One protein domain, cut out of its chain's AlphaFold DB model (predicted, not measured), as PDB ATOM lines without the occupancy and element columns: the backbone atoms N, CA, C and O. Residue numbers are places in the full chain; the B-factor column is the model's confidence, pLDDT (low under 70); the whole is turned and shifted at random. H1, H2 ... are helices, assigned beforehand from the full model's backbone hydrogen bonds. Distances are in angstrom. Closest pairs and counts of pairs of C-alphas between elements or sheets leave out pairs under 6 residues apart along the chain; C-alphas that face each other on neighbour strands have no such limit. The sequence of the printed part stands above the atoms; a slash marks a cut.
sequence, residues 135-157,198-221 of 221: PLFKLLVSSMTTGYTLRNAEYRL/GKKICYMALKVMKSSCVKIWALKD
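AT A GLANCE: This is residues 135 to 157 and 198 to 221 of the 221 residues of an uncharacterized protein of Ananas comosus var. bracteatus (UniProt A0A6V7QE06). Two helices make a wide V: the longer, H1, and H2 meet near their first residues, and away from there residues 145 to 157 of H1 stand free, as do residues 210 to 221, of which 210 to 217 belong to H2. The printed part has 47 residues, with H1 then H2 and no named strand: all helix. It is loose, with a radius of gyration of the C-alphas of 13.3 A, and elongated, spanning 40 by 26 by 18 A.

IN THESE COORDINATES: Find C-alpha 135 at (140.858, 103.616, 137.619); from there H1, residues 135 to 157, runs 33.2 A. H2, residues 198 to 217, runs 28.1 A to C-alpha 217 at (129.779, 111.470, 117.903).

HOW THE PARTS SIT: Look at Leu 140 and Ala 205, whose C-alphas, the closest of H1 and H2, are 7.4 A apart. The helices only just touch, with 3 pairs of C-alphas within 8 A, through residues 140 to 141 and 201 to 205 alone. Their lines are about perpendicular, at 90 degrees. In H1 and H2 every O i to N i+4 pair is within hydrogen-bond range.

THE WHOLE: The C-alphas farthest apart, of Arg 156 and Asp 221, are 40.4 A apart. Residues 158 to 197 are not printed; C-alphas 157 and 198 are 30.6 A apart across this cut. Look for pLDDT under 70 at residues 198 to 206, 212 to 213 and 215 to 221.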
ATOM      1  N   PRO A 135     140.478 104.727 138.497       82.25
ATOM      2  CA  PRO A 135     140.858 103.616 137.619       82.25
ATOM      3  C   PRO A 135     140.982 104.017 136.144       82.25
ATOM      4  O   PRO A 135     141.947 103.624 135.486       82.25
ATOM      5  N   LEU A 136     140.053 104.835 135.634       88.19
ATOM      6  CA  LEU A 136     140.068 105.293 134.241       88.19
ATOM      7  C   LEU A 136     141.296 106.164 133.971       88.19
ATOM      8  O   LEU A 136     142.041 105.924 133.020       88.19
ATOM      9  N   PHE A 137     141.555 107.140 134.840       88.81
ATOM     10  CA  PHE A 137     142.709 108.022 134.717       88.81
ATOM     11  C   PHE A 137     144.024 107.239 134.732       88.81
ATOM     12  O   PHE A 137     144.886 107.485 133.891       88.81
ATOM     13  N   LYS A 138     144.173 106.255 135.628       85.25
ATOM     14  CA  LYS A 138     145.365 105.389 135.666       85.25
ATOM     15  C   LYS A 138     145.572 104.640 134.351       85.25
ATOM     16  O   LYS A 138     146.694 104.607 133.844       85.25
ATOM     17  N   LEU A 139     144.503 104.083 133.785       91.38
ATOM     18  CA  LEU A 139     144.562 103.387 132.501       91.38
ATOM     19  C   LEU A 139     144.950 104.340 131.363       91.38
ATOM     20  O   LEU A 139     145.825 104.023 130.560       91.38
ATOM     21  N   LEU A 140     144.363 105.536 131.335       91.50
ATOM     22  CA  LEU A 140     144.656 106.546 130.323       91.50
ATOM     23  C   LEU A 140     146.107 107.035 130.397       91.50
ATOM     24  O   LEU A 140     146.777 107.130 129.371       91.50
ATOM     25  N   VAL A 141     146.613 107.302 131.602       93.81
ATOM     26  CA  VAL A 141     148.012 107.698 131.810       93.81
ATOM     27  C   VAL A 141     148.962 106.578 131.400       93.81
ATOM     28  O   VAL A 141     149.961 106.852 130.733       93.81
ATOM     29  N   SER A 142     148.651 105.323 131.740       94.56
ATOM     30  CA  SER A 142     149.450 104.166 131.322       94.56
ATOM     31  C   SER A 142     149.488 104.037 129.798       94.56
ATOM     32  O   SER A 142     150.575 103.976 129.230       94.56
ATOM     33  N   SER A 143     148.331 104.100 129.134       94.25
ATOM     34  CA  SER A 143     148.229 104.036 127.672       94.25
ATOM     35  C   SER A 143     148.990 105.176 126.987       94.25
ATOM     36  O   SER A 143     149.772 104.939 126.066       94.25
ATOM     37  N   MET A 144     148.832 106.409 127.477       93.69
ATOM     38  CA  MET A 144     149.523 107.583 126.944       93.69
ATOM     39  C   MET A 144     151.041 107.459 127.117       93.69
ATOM     40  O   MET A 144     151.784 107.698 126.167       93.69
ATOM     41  N   THR A 145     151.506 107.018 128.289       92.81
ATOM     42  CA  THR A 145     152.934 106.780 128.556       92.81
ATOM     43  C   THR A 145     153.503 105.752 127.584       92.81
ATOM     44  O   THR A 145     154.519 106.018 126.942       92.81
ATOM     45  N   THR A 146     152.815 104.622 127.401       96.12
ATOM     46  CA  THR A 146     153.213 103.601 126.426       96.12
ATOM     47  C   THR A 146     153.274 104.181 125.010       96.12
ATOM     48  O   THR A 146     154.282 104.002 124.329       96.12
ATOM     49  N   GLY A 147     152.272 104.957 124.587       93.81
ATOM     50  CA  GLY A 147     152.265 105.611 123.275       93.81
ATOM     51  C   GLY A 147     153.484 106.510 123.036       93.81
ATOM     52  O   GLY A 147     154.147 106.390 122.005       93.81
ATOM     53  N   TYR A 148     153.846 107.354 124.010       91.62
ATOM     54  CA  TYR A 148     155.043 108.197 123.901       91.62
ATOM     55  C   TYR A 148     156.334 107.378 123.864       91.62
ATOM     56  O   TYR A 148     157.228 107.696 123.082       91.62
ATOM     57  N   THR A 149     156.443 106.310 124.660       94.44
ATOM     58  CA  THR A 149     157.634 105.442 124.626       94.44
ATOM     59  C   THR A 149     157.807 104.748 123.278       94.44
ATOM     60  O   THR A 149     158.922 104.708 122.763       94.44
ATOM     61  N   LEU A 150     156.714 104.280 122.667       95.25
ATOM     62  CA  LEU A 150     156.746 103.662 121.344       95.25
ATOM     63  C   LEU A 150     157.145 104.674 120.267       95.25
ATOM     64  O   LEU A 150     158.002 104.372 119.441       95.25
ATOM     65  N   ARG A 151     156.607 105.899 120.318       92.81
ATOM     66  CA  ARG A 151     156.989 106.958 119.373       92.81
ATOM     67  C   ARG A 151     158.452 107.376 119.524       92.81
ATOM     68  O   ARG A 151     159.127 107.613 118.527       92.81
ATOM     69  N   ASN A 152     158.955 107.435 120.756       90.06
ATOM     70  CA  ASN A 152     160.368 107.706 121.021       90.06
ATOM     71  C   ASN A 152     161.273 106.581 120.491       90.06
ATOM     72  O   ASN A 152     162.342 106.866 119.957       90.06
ATOM     73  N   ALA A 153     160.853 105.318 120.609       94.50
ATOM     74  CA  ALA A 153     161.587 104.181 120.053       94.50
ATOM     75  C   ALA A 153     161.610 104.213 118.518       94.50
ATOM     76  O   ALA A 153     162.666 104.037 117.917       94.50
ATOM     77  N   GLU A 154     160.470 104.505 117.889       94.12
ATOM     78  CA  GLU A 154     160.366 104.678 116.437       94.12
ATOM     79  C   GLU A 154     161.288 105.796 115.938       94.12
ATOM     80  O   GLU A 154     162.017 105.599 114.971       94.12
ATOM     81  N   TYR A 155     161.308 106.945 116.624       94.50
ATOM     82  CA  TYR A 155     162.175 108.062 116.255       94.50
ATOM     83  C   TYR A 155     163.654 107.665 116.296       94.50
ATOM     84  O   TYR A 155     164.379 107.905 115.331       94.50
ATOM     85  N   ARG A 156     164.090 106.991 117.369       92.88
ATOM     86  CA  ARG A 156     165.470 106.502 117.488       92.88
ATOM     87  C   ARG A 156     165.836 105.520 116.377       92.88
ATOM     88  O   ARG A 156     166.855 105.716 115.732       92.88
ATOM     89  N   LEU A 157     164.972 104.545 116.093       91.50
ATOM     90  CA  LEU A 157     165.189 103.581 115.008       91.50
ATOM     91  C   LEU A 157     165.219 104.249 113.630       91.50
ATOM     92  O   LEU A 157     166.011 103.873 112.773       91.50
ATOM     93  N   GLY A 198     150.362 116.776 137.979       54.81
ATOM     94  CA  GLY A 198     149.084 116.066 137.790       54.81
ATOM     95  C   GLY A 198     147.986 116.867 137.077       54.81
ATOM     96  O   GLY A 198     147.224 116.322 136.282       54.81
ATOM     97  N   LYS A 199     147.965 118.192 137.261       59.28
ATOM     98  CA  LYS A 199     147.009 119.103 136.609       59.28
ATOM     99  C   LYS A 199     147.192 119.190 135.085       59.28
ATOM    100  O   LYS A 199     146.205 119.256 134.356       59.28
ATOM    101  N   LYS A 200     148.435 119.158 134.584       63.28
ATOM    102  CA  LYS A 200     148.732 119.207 133.136       63.28
ATOM    103  C   LYS A 200     148.350 117.902 132.441       63.28
ATOM    104  O   LYS A 200     147.874 117.935 131.311       63.28
ATOM    105  N   ILE A 201     148.502 116.785 133.147       64.12
ATOM    106  CA  ILE A 201     148.096 115.451 132.694       64.12
ATOM    107  C   ILE A 201     146.592 115.404 132.509       64.12
ATOM    108  O   ILE A 201     146.125 115.109 131.417       64.12
ATOM    109  N   CYS A 202     145.843 115.766 133.557       56.81
ATOM    110  CA  CYS A 202     144.388 115.795 133.509       56.81
ATOM    111  C   CYS A 202     143.891 116.725 132.404       56.81
ATOM    112  O   CYS A 202     142.957 116.371 131.699       56.81
ATOM    113  N   TYR A 203     144.536 117.877 132.198       69.31
ATOM    114  CA  TYR A 203     144.160 118.791 131.122       69.31
ATOM    115  C   TYR A 203     144.402 118.205 129.722       69.31
ATOM    116  O   TYR A 203     143.511 118.252 128.875       69.31
ATOM    117  N   MET A 204     145.582 117.629 129.473       69.94
ATOM    118  CA  MET A 204     145.912 116.982 128.196       69.94
ATOM    119  C   MET A 204     144.991 115.781 127.933       69.94
ATOM    120  O   MET A 204     144.405 115.685 126.857       69.94
ATOM    121  N   ALA A 205     144.792 114.932 128.941       64.69
ATOM    122  CA  ALA A 205     143.877 113.797 128.918       64.69
ATOM    123  C   ALA A 205     142.434 114.222 128.619       64.69
ATOM    124  O   ALA A 205     141.809 113.676 127.714       64.69
ATOM    125  N   LEU A 206     141.917 115.235 129.319       67.44
ATOM    126  CA  LEU A 206     140.561 115.745 129.117       67.44
ATOM    127  C   LEU A 206     140.397 116.366 127.724       67.44
ATOM    128  O   LEU A 206     139.342 116.229 127.112       67.44
ATOM    129  N   LYS A 207     141.437 117.022 127.198       74.94
ATOM    130  CA  LYS A 207     141.428 117.602 125.850       74.94
ATOM    131  C   LYS A 207     141.407 116.521 124.766       74.94
ATOM    132  O   LYS A 207     140.634 116.635 123.818       74.94
ATOM    133  N   VAL A 208     142.209 115.468 124.925       71.88
ATOM    134  CA  VAL A 208     142.208 114.307 124.023       71.88
ATOM    135  C   VAL A 208     140.869 113.575 124.098       71.88
ATOM    136  O   VAL A 208     140.259 113.322 123.066       71.88
ATOM    137  N   MET A 209     140.359 113.326 125.305       72.38
ATOM    138  CA  MET A 209     139.090 112.629 125.519       72.38
ATOM    139  C   MET A 209     137.910 113.405 124.925       72.38
ATOM    140  O   MET A 209     137.132 112.836 124.167       72.38
ATOM    141  N   LYS A 210     137.825 114.722 125.157       74.12
ATOM    142  CA  LYS A 210     136.801 115.572 124.527       74.12
ATOM    143  C   LYS A 210     136.904 115.565 123.003       74.12
ATOM    144  O   LYS A 210     135.883 115.468 122.335       74.12
ATOM    145  N   SER A 211     138.113 115.635 122.444       76.62
ATOM    146  CA  SER A 211     138.295 115.610 120.989       76.62
ATOM    147  C   SER A 211     137.889 114.267 120.376       76.62
ATOM    148  O   SER A 211     137.239 114.254 119.331       76.62
ATOM    149  N   SER A 212     138.221 113.152 121.028       66.31
ATOM    150  CA  SER A 212     137.825 111.817 120.576       66.31
ATOM    151  C   SER A 212     136.323 111.585 120.717       66.31
ATOM    152  O   SER A 212     135.717 111.089 119.778       66.31
ATOM    153  N   CYS A 213     135.695 112.006 121.820       61.44
ATOM    154  CA  CYS A 213     134.241 111.910 121.983       61.44
ATOM    155  C   CYS A 213     133.486 112.719 120.920       61.44
ATOM    156  O   CYS A 213     132.530 112.211 120.348       61.44
ATOM    157  N   VAL A 214     133.944 113.937 120.600       70.88
ATOM    158  CA  VAL A 214     133.348 114.758 119.529       70.88
ATOM    159  C   VAL A 214     133.505 114.091 118.160       70.88
ATOM    160  O   VAL A 214     132.558 114.075 117.383       70.88
ATOM    161  N   LYS A 215     134.667 113.495 117.866       64.19
ATOM    162  CA  LYS A 215     134.886 112.763 116.606       64.19
ATOM    163  C   LYS A 215     134.042 111.494 116.507       64.19
ATOM    164  O   LYS A 215     133.508 111.226 115.444       64.19
ATOM    165  N   ILE A 216     133.911 110.735 117.594       56.75
ATOM    166  CA  ILE A 216     133.080 109.523 117.641       56.75
ATOM    167  C   ILE A 216     131.600 109.880 117.470       56.75
ATOM    168  O   ILE A 216     130.890 109.179 116.757       56.75
ATOM    169  N   TRP A 217     131.145 110.977 118.078       47.44
ATOM    170  CA  TRP A 217     129.779 111.470 117.903       47.44
ATOM    171  C   TRP A 217     129.515 111.903 116.452       47.44
ATOM    172  O   TRP A 217     128.507 111.512 115.885       47.44
ATOM    173  N   ALA A 218     130.475 112.572 115.807       59.97
ATOM    174  CA  ALA A 218     130.393 112.956 114.393       59.97
ATOM    175  C   ALA A 218     130.527 111.788 113.387       59.97
ATOM    176  O   ALA A 218     130.321 111.991 112.199       59.97
ATOM    177  N   LEU A 219     130.912 110.589 113.838       57.09
ATOM    178  CA  LEU A 219     130.976 109.356 113.035       57.09
ATOM    179  C   LEU A 219     129.693 108.510 113.160       57.09
ATOM    180  O   LEU A 219     129.622 107.420 112.591       57.09
ATOM    181  N   LYS A 220     128.720 108.968 113.962       49.44
ATOM    182  CA  LYS A 220     127.436 108.300 114.218       49.44
ATOM    183  C   LYS A 220     126.275 108.910 113.406       49.44
ATOM    184  O   LYS A 220     125.186 108.342 113.453       49.44
ATOM    185  N   ASP A 221     126.534 109.991 112.668       44.97
ATOM    186  CA  ASP A 221     125.675 110.586 111.628       44.97
ATOM    187  C   ASP A 221     126.195 110.208 110.230       44.97
ATOM    188  O   ASP A 221     125.360 110.030 109.313       44.97
TER     189      ASP A 221